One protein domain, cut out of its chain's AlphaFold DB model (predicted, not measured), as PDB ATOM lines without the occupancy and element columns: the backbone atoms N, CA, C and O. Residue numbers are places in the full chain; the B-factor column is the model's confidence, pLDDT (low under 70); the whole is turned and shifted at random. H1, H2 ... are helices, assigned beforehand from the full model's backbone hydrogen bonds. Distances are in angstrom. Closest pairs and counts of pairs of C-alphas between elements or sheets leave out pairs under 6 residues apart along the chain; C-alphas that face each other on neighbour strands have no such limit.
ATOM      1  N   ASP A   8     -54.439   3.965 -17.054       68.12
ATOM      2  CA  ASP A   8     -54.289   5.010 -16.038       68.12
ATOM      3  C   ASP A   8     -54.294   6.414 -16.659       68.12
ATOM      4  O   ASP A   8     -53.716   6.660 -17.730       68.12
ATOM      5  N   GLU A   9     -54.937   7.363 -15.968       74.31
ATOM      6  CA  GLU A   9     -55.032   8.735 -16.459       74.31
ATOM      7  C   GLU A   9     -53.636   9.383 -16.584       74.31
ATOM      8  O   GLU A   9     -52.783   9.239 -15.704       74.31
ATOM      9  N   PRO A  10     -53.369  10.124 -17.678       78.62
ATOM     10  CA  PRO A  10     -52.135  10.865 -17.849       78.62
ATOM     11  C   PRO A  10     -51.899  11.879 -16.732       78.62
ATOM     12  O   PRO A  10     -52.600  12.882 -16.646       78.62
ATOM     13  N   GLU A  11     -50.832  11.689 -15.963       87.00
ATOM     14  CA  GLU A  11     -50.269  12.778 -15.167       87.00
ATOM     15  C   GLU A  11     -49.318  13.621 -16.030       87.00
ATOM     16  O   GLU A  11     -48.529  13.090 -16.820       87.00
ATOM     17  N   PHE A  12     -49.391  14.945 -15.886       89.69
ATOM     18  CA  PHE A  12     -48.525  15.897 -16.577       89.69
ATOM     19  C   PHE A  12     -47.689  16.679 -15.569       89.69
ATOM     20  O   PHE A  12     -48.210  17.221 -14.598       89.69
ATOM     21  N   PHE A  13     -46.393  16.786 -15.837       89.94
ATOM     22  CA  PHE A  13     -45.486  17.622 -15.071       89.94
ATOM     23  C   PHE A  13     -45.796  19.104 -15.299       89.94
ATOM     24  O   PHE A  13     -45.758  19.581 -16.434       89.94
ATOM     25  N   MET A  14     -46.030  19.836 -14.210       89.94
ATOM     26  CA  MET A  14     -46.116  21.294 -14.201       89.94
ATOM     27  C   MET A  14     -44.958  21.854 -13.364       89.94
ATOM     28  O   MET A  14     -44.833  21.487 -12.193       89.94
ATOM     29  N   PRO A  15     -44.097  22.725 -13.919       87.38
ATOM     30  CA  PRO A  15     -43.046  23.353 -13.134       87.38
ATOM     31  C   PRO A  15     -43.639  24.359 -12.139       87.38
ATOM     32  O   PRO A  15     -44.600  25.058 -12.447       87.38
ATOM     33  N   GLU A  16     -43.014  24.488 -10.966       84.81
ATOM     34  CA  GLU A  16     -43.383  25.516  -9.976       84.81
ATOM     35  C   GLU A  16     -43.178  26.934 -10.526       84.81
ATOM     36  O   GLU A  16     -43.992  27.817 -10.290       84.81
ATOM     37  N   ASN A  17     -42.089  27.134 -11.276       85.12
ATOM     38  CA  ASN A  17     -41.728  28.403 -11.896       85.12
ATOM     39  C   ASN A  17     -41.213  28.164 -13.319       85.12
ATOM     40  O   ASN A  17     -40.428  27.238 -13.562       85.12
ATOM     41  N   TRP A  18     -41.595  29.038 -14.247       86.00
ATOM     42  CA  TRP A  18     -41.099  29.021 -15.623       86.00
ATOM     43  C   TRP A  18     -39.785  29.782 -15.692       86.00
ATOM     44  O   TRP A  18     -39.748  30.975 -15.430       86.00
ATOM     45  N   ARG A  19     -38.692  29.086 -16.003       87.31
ATOM     46  CA  ARG A  19     -37.337  29.655 -15.964       87.31
ATOM     47  C   ARG A  19     -37.022  30.385 -17.265       87.31
ATOM     48  O   ARG A  19     -37.286  29.846 -18.340       87.31
ATOM     49  N   ALA A  20     -36.425  31.572 -17.171       84.31
ATOM     50  CA  ALA A  20     -35.970  32.311 -18.343       84.31
ATOM     51  C   ALA A  20     -34.759  31.636 -19.015       84.31
ATOM     52  O   ALA A  20     -34.090  30.764 -18.442       84.31
ATOM     53  N   ASN A  21     -34.463  32.055 -20.245       80.69
ATOM     54  CA  ASN A  21     -33.265  31.611 -20.952       80.69
ATOM     55  C   ASN A  21     -31.998  32.093 -20.225       80.69
ATOM     56  O   ASN A  21     -31.981  33.212 -19.719       80.69
ATOM     57  N   PRO A  22     -30.923  31.288 -20.189       77.00
ATOM     58  CA  PRO A  22     -29.656  31.731 -19.623       77.00
ATOM     59  C   PRO A  22     -29.012  32.798 -20.525       77.00
ATOM     60  O   PRO A  22     -29.108  32.715 -21.752       77.00
ATOM     61  N   GLU A  23     -28.285  33.753 -19.935       65.31
ATOM     62  CA  GLU A  23     -27.531  34.773 -20.690       65.31
ATOM     63  C   GLU A  23     -26.534  34.132 -21.676       65.31
ATOM     64  O   GLU A  23     -26.399  34.552 -22.827       65.31
ATOM     65  N   ASN A  24     -25.891  33.036 -21.257       62.75
ATOM     66  CA  ASN A  24     -25.061  32.195 -22.115       62.75
ATOM     67  C   ASN A  24     -25.918  31.115 -22.798       62.75
ATOM     68  O   ASN A  24     -26.098  30.015 -22.279       62.75
ATOM     69  N   LYS A  25     -26.405  31.424 -24.007       59.97
ATOM     70  CA  LYS A  25     -27.350  30.653 -24.855       59.97
ATOM     71  C   LYS A  25     -26.985  29.197 -25.205       59.97
ATOM     72  O   LYS A  25     -27.649  28.602 -26.050       59.97
ATOM     73  N   LYS A  26     -25.913  28.618 -24.655       55.38
ATOM     74  CA  LYS A  26     -25.439  27.295 -25.082       55.38
ATOM     75  C   LYS A  26     -26.183  26.152 -24.396       55.38
ATOM     76  O   LYS A  26     -26.599  25.261 -25.126       55.38
ATOM     77  N   GLN A  27     -26.381  26.160 -23.071       60.03
ATOM     78  CA  GLN A  27     -27.118  25.119 -22.321       60.03
ATOM     79  C   GLN A  27     -27.598  25.648 -20.953       60.03
ATOM     80  O   GLN A  27     -26.933  26.493 -20.359       60.03
ATOM     81  N   GLY A  28     -28.727  25.138 -20.446       63.78
ATOM     82  CA  GLY A  28     -29.246  25.449 -19.106       63.78
ATOM     83  C   GLY A  28     -30.440  26.412 -19.088       63.78
ATOM     84  O   GLY A  28     -31.084  26.657 -20.103       63.78
ATOM     85  N   SER A  29     -30.758  26.928 -17.904       74.94
ATOM     86  CA  SER A  29     -31.832  27.900 -17.651       74.94
ATOM     87  C   SER A  29     -31.327  28.958 -16.678       74.94
ATOM     88  O   SER A  29     -30.447  28.639 -15.877       74.94
ATOM     89  N   SER A  30     -31.916  30.152 -16.673       76.12
ATOM     90  CA  SER A  30     -31.646  31.125 -15.612       76.12
ATOM     91  C   SER A  30     -31.961  30.523 -14.233       76.12
ATOM     92  O   SER A  30     -32.941  29.786 -14.075       76.12
ATOM     93  N   GLU A  31     -31.090  30.771 -13.251       69.62
ATOM     94  CA  GLU A  31     -31.301  30.343 -11.859       69.62
ATOM     95  C   GLU A  31     -32.164  31.345 -11.078       69.62
ATOM     96  O   GLU A  31     -32.770  30.967 -10.077       69.62
ATOM     97  N   THR A  32     -32.237  32.593 -11.545       72.25
ATOM     98  CA  THR A  32     -32.846  33.720 -10.822       72.25
ATOM     99  C   THR A  32     -34.035  34.338 -11.544       72.25
ATOM    100  O   THR A  32     -34.882  34.937 -10.890       72.25
ATOM    101  N   GLU A  33     -34.115  34.211 -12.868       78.31
ATOM    102  CA  GLU A  33     -35.159  34.864 -13.658       78.31
ATOM    103  C   GLU A  33     -36.284  33.900 -14.028       78.31
ATOM    104  O   GLU A  33     -36.054  32.783 -14.516       78.31
ATOM    105  N   THR A  34     -37.514  34.372 -13.839       81.62
ATOM    106  CA  THR A  34     -38.745  33.665 -14.185       81.62
ATOM    107  C   THR A  34     -39.531  34.408 -15.259       81.62
ATOM    108  O   THR A  34     -39.372  35.609 -15.467       81.62
ATOM    109  N   VAL A  35     -40.366  33.666 -15.981       80.56
ATOM    110  CA  VAL A  35     -41.302  34.200 -16.969       80.56
ATOM    111  C   VAL A  35     -42.707  34.059 -16.405       80.56
ATOM    112  O   VAL A  35     -43.222  32.949 -16.297       80.56
ATOM    113  N   ASP A  36     -43.332  35.184 -16.076       79.38
ATOM    114  CA  ASP A  36     -44.614  35.182 -15.360       79.38
ATOM    115  C   ASP A  36     -45.812  35.573 -16.239       79.38
ATOM    116  O   ASP A  36     -46.959  35.437 -15.818       79.38
ATOM    117  N   TRP A  37     -45.582  36.000 -17.482       77.00
ATOM    118  CA  TRP A  37     -46.629  36.441 -18.410       77.00
ATOM    119  C   TRP A  37     -46.447  35.827 -19.805       77.00
ATOM    120  O   TRP A  37     -45.320  35.570 -20.231       77.00
ATOM    121  N   LEU A  38     -47.552  35.581 -20.522       75.50
ATOM    122  CA  LEU A  38     -47.526  34.981 -21.860       75.50
ATOM    123  C   LEU A  38     -48.539  35.664 -22.799       75.50
ATOM    124  O   LEU A  38     -49.718  35.378 -22.729       75.50
ATOM    125  N   LEU A  39     -48.084  36.539 -23.708       62.91
ATOM    126  CA  LEU A  39     -48.909  37.227 -24.730       62.91
ATOM    127  C   LEU A  39     -50.224  37.889 -24.225       62.91
ATOM    128  O   LEU A  39     -50.586  37.893 -23.053       62.91
ATOM    129  N   VAL A  40     -50.941  38.545 -25.139       52.03
ATOM    130  CA  VAL A  40     -52.272  39.104 -24.867       52.03
ATOM    131  C   VAL A  40     -53.279  37.954 -24.970       52.03
ATOM    132  O   VAL A  40     -53.413  37.388 -26.050       52.03
ATOM    133  N   ASN A  41     -53.947  37.620 -23.856       66.25
ATOM    134  CA  ASN A  41     -55.013  36.609 -23.633       66.25
ATOM    135  C   ASN A  41     -54.636  35.429 -22.719       66.25
ATOM    136  O   ASN A  41     -55.541  34.795 -22.172       66.25
ATOM    137  N   GLU A  42     -53.353  35.167 -22.469       64.94
ATOM    138  CA  GLU A  42     -52.917  34.137 -21.521       64.94
ATOM    139  C   GLU A  42     -52.255  34.807 -20.310       64.94
ATOM    140  O   GLU A  42     -51.205  35.434 -20.384       64.94
ATOM    141  N   LYS A  43     -52.926  34.751 -19.152       74.44
ATOM    142  CA  LYS A  43     -52.510  35.546 -17.983       74.44
ATOM    143  C   LYS A  43     -51.130  35.145 -17.452       74.44
ATOM    144  O   LYS A  43     -50.418  36.005 -16.950       74.44
ATOM    145  N   THR A  44     -50.771  33.865 -17.561       85.75
ATOM    146  CA  THR A  44     -49.476  33.303 -17.150       85.75
ATOM    147  C   THR A  44     -49.133  32.082 -18.015       85.75
ATOM    148  O   THR A  44     -50.052  31.431 -18.531       85.75
ATOM    149  N   PRO A  45     -47.846  31.695 -18.139       86.19
ATOM    150  CA  PRO A  45     -47.473  30.458 -18.827       86.19
ATOM    151  C   PRO A  45     -48.114  29.210 -18.202       86.19
ATOM    152  O   PRO A  45     -48.550  28.319 -18.925       86.19
ATOM    153  N   SER A  46     -48.257  29.164 -16.871       88.69
ATOM    154  CA  SER A  46     -48.923  28.047 -16.184       88.69
ATOM    155  C   SER A  46     -50.381  27.900 -16.612       88.69
ATOM    156  O   SER A  46     -50.825  26.787 -16.876       88.69
ATOM    157  N   PHE A  47     -51.114  29.012 -16.734       88.25
ATOM    158  CA  PHE A  47     -52.500  28.984 -17.201       88.25
ATOM    159  C   PHE A  47     -52.592  28.472 -18.644       88.25
ATOM    160  O   PHE A  47     -53.387  27.580 -18.926       88.25
ATOM    161  N   ALA A  48     -51.754  28.992 -19.546       88.88
ATOM    162  CA  ALA A  48     -51.702  28.555 -20.943       88.88
ATOM    163  C   ALA A  48     -51.459  27.044 -21.069       88.88
ATOM    164  O   ALA A  48     -52.175  26.323 -21.769       88.88
ATOM    165  N   VAL A  49     -50.464  26.554 -20.332       90.62
ATOM    166  CA  VAL A  49     -50.051  25.150 -20.339       90.62
ATOM    167  C   VAL A  49     -51.133  24.258 -19.733       90.62
ATOM    168  O   VAL A  49     -51.419  23.198 -20.286       90.62
ATOM    169  N   GLU A  50     -51.810  24.697 -18.671       90.38
ATOM    170  CA  GLU A  50     -52.952  23.977 -18.100       90.38
ATOM    171  C   GLU A  50     -54.103  23.836 -19.113       90.38
ATOM    172  O   GLU A  50     -54.666  22.747 -19.272       90.38
ATOM    173  N   GLN A  51     -54.438  24.907 -19.844       91.00
ATOM    174  CA  GLN A  51     -55.454  24.842 -20.901       91.00
ATOM    175  C   GLN A  51     -55.039  23.884 -22.022       91.00
ATOM    176  O   GLN A  51     -55.861  23.107 -22.514       91.00
ATOM    177  N   TYR A  52     -53.763  23.897 -22.405       91.50
ATOM    178  CA  TYR A  52     -53.228  22.969 -23.393       91.50
ATOM    179  C   TYR A  52     -53.285  21.508 -22.918       91.50
ATOM    180  O   TYR A  52     -53.703  20.637 -23.685       91.50
ATOM    181  N   TYR A  53     -52.955  21.220 -21.656       92.31
ATOM    182  CA  TYR A  53     -53.060  19.869 -21.088       92.31
ATOM    183  C   TYR A  53     -54.504  19.364 -21.086       92.31
ATOM    184  O   TYR A  53     -54.762  18.243 -21.520       92.31
ATOM    185  N   LYS A  54     -55.470  20.208 -20.704       91.00
ATOM    186  CA  LYS A  54     -56.899  19.854 -20.756       91.00
ATOM    187  C   LYS A  54     -57.360  19.536 -22.180       91.00
ATOM    188  O   LYS A  54     -58.024  18.526 -22.397       91.00
ATOM    189  N   ARG A  55     -56.984  20.368 -23.157       92.50
ATOM    190  CA  ARG A  55     -57.360  20.181 -24.570       92.50
ATOM    191  C   ARG A  55     -56.716  18.941 -25.187       92.50
ATOM    192  O   ARG A  55     -57.410  18.155 -25.821       92.50
ATOM    193  N   SER A  56     -55.411  18.755 -24.987       93.06
ATOM    194  CA  SER A  56     -54.684  17.584 -25.498       93.06
ATOM    195  C   SER A  56     -55.215  16.283 -24.899       93.06
ATOM    196  O   SER A  56     -55.406  15.311 -25.626       93.06
ATOM    197  N   PHE A  57     -55.542  16.274 -23.602       91.50
ATOM    198  CA  PHE A  57     -56.155  15.113 -22.968       91.50
ATOM    199  C   PHE A  57     -57.586  14.850 -23.455       91.50
ATOM    200  O   PHE A  57     -57.939  13.697 -23.692       91.50
ATOM    201  N   GLY A  58     -58.396  15.895 -23.651       92.56
ATOM    202  CA  GLY A  58     -59.729  15.769 -24.249       92.56
ATOM    203  C   GLY A  58     -59.670  15.124 -25.634       92.56
ATOM    204  O   GLY A  58     -60.307  14.097 -25.860       92.56
ATOM    205  N   LEU A  59     -58.806  15.647 -26.509       94.50
ATOM    206  CA  LEU A  59     -58.591  15.101 -27.851       94.50
ATOM    207  C   LEU A  59     -58.097  13.648 -27.813       94.50
ATOM    208  O   LEU A  59     -58.550  12.821 -28.598       94.50
ATOM    209  N   TYR A  60     -57.201  13.308 -26.884       92.81
ATOM    210  CA  TYR A  60     -56.768  11.925 -26.681       92.81
ATOM    211  C   TYR A  60     -57.952  10.989 -26.387       92.81
ATOM    212  O   TYR A  60     -58.063   9.941 -27.024       92.81
ATOM    213  N   LYS A  61     -58.866  11.372 -25.481       91.44
ATOM    214  CA  LYS A  61     -60.066  10.570 -25.178       91.44
ATOM    215  C   LYS A  61     -61.006  10.468 -26.378       91.44
ATOM    216  O   LYS A  61     -61.536   9.395 -26.639       91.44
ATOM    217  N   GLU A  62     -61.200  11.558 -27.115       94.44
ATOM    218  CA  GLU A  62     -62.024  11.564 -28.331       94.44
ATOM    219  C   GLU A  62     -61.477  10.603 -29.394       94.44
ATOM    220  O   GLU A  62     -62.240   9.824 -29.962       94.44
ATOM    221  N   LEU A  63     -60.157  10.590 -29.610       93.69
ATOM    222  CA  LEU A  63     -59.501   9.666 -30.540       93.69
ATOM    223  C   LEU A  63     -59.689   8.204 -30.119       93.69
ATOM    224  O   LEU A  63     -60.020   7.366 -30.959       93.69
ATOM    225  N   LEU A  64     -59.528   7.897 -28.829       90.69
ATOM    226  CA  LEU A  64     -59.784   6.551 -28.309       90.69
ATOM    227  C   LEU A  64     -61.248   6.136 -28.497       90.69
ATOM    228  O   LEU A  64     -61.517   5.034 -28.970       90.69
ATOM    229  N   ASN A  65     -62.191   7.031 -28.193       92.25
ATOM    230  CA  ASN A  65     -63.624   6.780 -28.364       92.25
ATOM    231  C   ASN A  65     -64.011   6.585 -29.838       92.25
ATOM    232  O   ASN A  65     -64.935   5.832 -30.136       92.25
ATOM    233  N   ALA A  66     -63.293   7.227 -30.763       95.06
ATOM    234  CA  ALA A  66     -63.449   7.036 -32.202       95.06
ATOM    235  C   ALA A  66     -62.819   5.726 -32.724       95.06
ATOM    236  O   ALA A  66     -62.909   5.440 -33.917       95.06
ATOM    237  N   GLY A  67     -62.180   4.927 -31.861       92.00
ATOM    238  CA  GLY A  67     -61.561   3.648 -32.217       92.00
ATOM    239  C   GLY A  67     -60.123   3.751 -32.736       92.00
ATOM    240  O   GLY A  67     -59.599   2.772 -33.268       92.00
ATOM    241  N   VAL A  68     -59.461   4.905 -32.592       91.94
ATOM    242  CA  VAL A  68     -58.035   5.049 -32.927       91.94
ATOM    243  C   VAL A  68     -57.197   4.250 -31.930       91.94
ATOM    244  O   VAL A  68     -57.430   4.292 -30.722       91.94
ATOM    245  N   CYS A  69     -56.181   3.533 -32.416       88.44
ATOM    246  CA  CYS A  69     -55.307   2.765 -31.536       88.44
ATOM    247  C   CYS A  69     -54.533   3.682 -30.567       88.44
ATOM    248  O   CYS A  69     -54.056   4.760 -30.935       88.44
ATOM    249  N   ALA A  70     -54.346   3.227 -29.324       86.31
ATOM    250  CA  ALA A  70     -53.724   4.023 -28.259       86.31
ATOM    251  C   ALA A  70     -52.315   4.542 -28.611       86.31
ATOM    252  O   ALA A  70     -51.901   5.614 -28.169       86.31
ATOM    253  N   GLU A  71     -51.569   3.816 -29.449       86.88
ATOM    254  CA  GLU A  71     -50.240   4.232 -29.902       86.88
ATOM    255  C   GLU A  71     -50.235   5.444 -30.836       86.88
ATOM    256  O   GLU A  71     -49.245   6.178 -30.844       86.88
ATOM    257  N   GLN A  72     -51.321   5.644 -31.587       88.88
ATOM    258  CA  GLN A  72     -51.520   6.813 -32.433       88.88
ATOM    259  C   GLN A  72     -52.212   7.925 -31.653       88.88
ATOM    260  O   GLN A  72     -51.785   9.074 -31.726       88.88
ATOM    261  N   ALA A  73     -53.212   7.581 -30.836       90.50
ATOM    262  CA  ALA A  73     -53.901   8.550 -29.992       90.50
ATOM    263  C   ALA A  73     -52.918   9.283 -29.065       90.50
ATOM    264  O   ALA A  73     -52.968  10.504 -28.959       90.50
ATOM    265  N   ARG A  74     -51.948   8.581 -28.458       89.31
ATOM    266  CA  ARG A  74     -50.954   9.202 -27.560       89.31
ATOM    267  C   ARG A  74     -50.045  10.239 -28.231       89.31
ATOM    268  O   ARG A  74     -49.360  10.957 -27.512       89.31
ATOM    269  N   MET A  75     -49.996  10.319 -29.565       90.75
ATOM    270  CA  MET A  75     -49.154  11.296 -30.274       90.75
ATOM    271  C   MET A  75     -49.572  12.746 -29.996       90.75
ATOM    272  O   MET A  75     -48.762  13.650 -30.168       90.75
ATOM    273  N   VAL A  76     -50.816  12.970 -29.556       93.19
ATOM    274  CA  VAL A  76     -51.319  14.309 -29.205       93.19
ATOM    275  C   VAL A  76     -50.959  14.732 -27.779       93.19
ATOM    276  O   VAL A  76     -51.140  15.897 -27.427       93.19
ATOM    277  N   LEU A  77     -50.482  13.799 -26.945       91.50
ATOM    278  CA  LEU A  77     -50.130  14.080 -25.557       91.50
ATOM    279  C   LEU A  77     -48.796  14.843 -25.486       91.50
ATOM    280  O   LEU A  77     -47.867  14.552 -26.245       91.50
ATOM    281  N   PRO A  78     -48.668  15.809 -24.565       92.06
ATOM    282  CA  PRO A  78     -47.461  16.611 -24.424       92.06
ATOM    283  C   PRO A  78     -46.264  15.799 -23.911       92.06
ATOM    284  O   PRO A  78     -46.405  14.836 -23.161       92.06
ATOM    285  N   LEU A  79     -45.053  16.269 -24.225       91.31
ATOM    286  CA  LEU A  79     -43.795  15.688 -23.724       91.31
ATOM    287  C   LEU A  79     -43.604  15.824 -22.204       91.31
ATOM    288  O   LEU A  79     -42.758  15.144 -21.635       91.31
ATOM    289  N   SER A  80     -44.374  16.689 -21.546       91.88
ATOM    290  CA  SER A  80     -44.394  16.837 -20.087       91.88
ATOM    291  C   SER A  80     -45.150  15.713 -19.374       91.88
ATOM    292  O   SER A  80     -45.265  15.725 -18.154       91.88
ATOM    293  N   MET A  81     -45.695  14.750 -20.111       90.81
ATOM    294  CA  MET A  81     -46.372  13.593 -19.549       90.81
ATOM    295  C   MET A  81     -45.429  12.748 -18.687       90.81
ATOM    296  O   MET A  81     -44.357  12.331 -19.131       90.81
ATOM    297  N   MET A  82     -45.862  12.453 -17.462       89.50
ATOM    298  CA  MET A  82     -45.123  11.604 -16.542       89.50
ATOM    299  C   MET A  82     -45.078  10.169 -17.064       89.50
ATOM    300  O   MET A  82     -46.055   9.610 -17.581       89.50
ATOM    301  N   THR A  83     -43.895   9.579 -16.935       88.69
ATOM    302  CA  THR A  83     -43.623   8.199 -17.304       88.69
ATOM    303  C   THR A  83     -42.753   7.560 -16.242       88.69
ATOM    304  O   THR A  83     -41.920   8.210 -15.614       88.69
ATOM    305  N   GLU A  84     -42.936   6.265 -16.073       87.69
ATOM    306  CA  GLU A  84     -42.171   5.455 -15.142       87.69
ATOM    307  C   GLU A  84     -41.328   4.466 -15.933       87.69
ATOM    308  O   GLU A  84     -41.752   3.947 -16.972       87.69
TER     309      GLU A  84
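Overview. This is residues 8 to 84 of the 149 residues of the protein "FAD-dependent thymidylate synthase" of Chromatiaceae bacterium (UniProt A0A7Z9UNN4). With little regular structure, the model shows a helical hairpin, long H1 and short H2 folded back on it, and a long unnamed stretch, residues 8 to 44, which runs lengthwise, loops round at the end of the long axis near Glu 23 and returns to H1. The printed part has 77 residues, 28 of them in two named helices, H1 then H2, with no named strand: all helix. It is loose, radius of gyration of the C-alphas 15.7 A, and elongated, spanning 47 by 30 by 19 A.

Arrangement. H1, residues 45 to 65, and H2, residues 70 to 76, form a helical hairpin over a tight link. H1 touches H2 with residues 56 to 64 alone; the closest C-alphas, of Tyr 60 and Ala 73, are 5.5 A apart. They run opposite ways at a shallow tilt of 29 degrees. Every O i to N i+4 pair of H1 is within hydrogen-bond range; in H2 1 of 3 is, beside 2 of 4 O i to N i+3 pairs.

Along the chain. H1 begins at C-alpha 45 (-47.473, 30.458, -18.827) and is 30.2 A long. H2, 10.6 A, ends at C-alpha 76 (-51.319, 14.309, -29.205).

Size, cuts and confidence. The C-alphas farthest apart, of Glu 23 and Gly 67, are 47.5 A apart. The printed part has no cut. pLDDT is under 70 at residues 8, 23 to 28, 31 and 39 to 42.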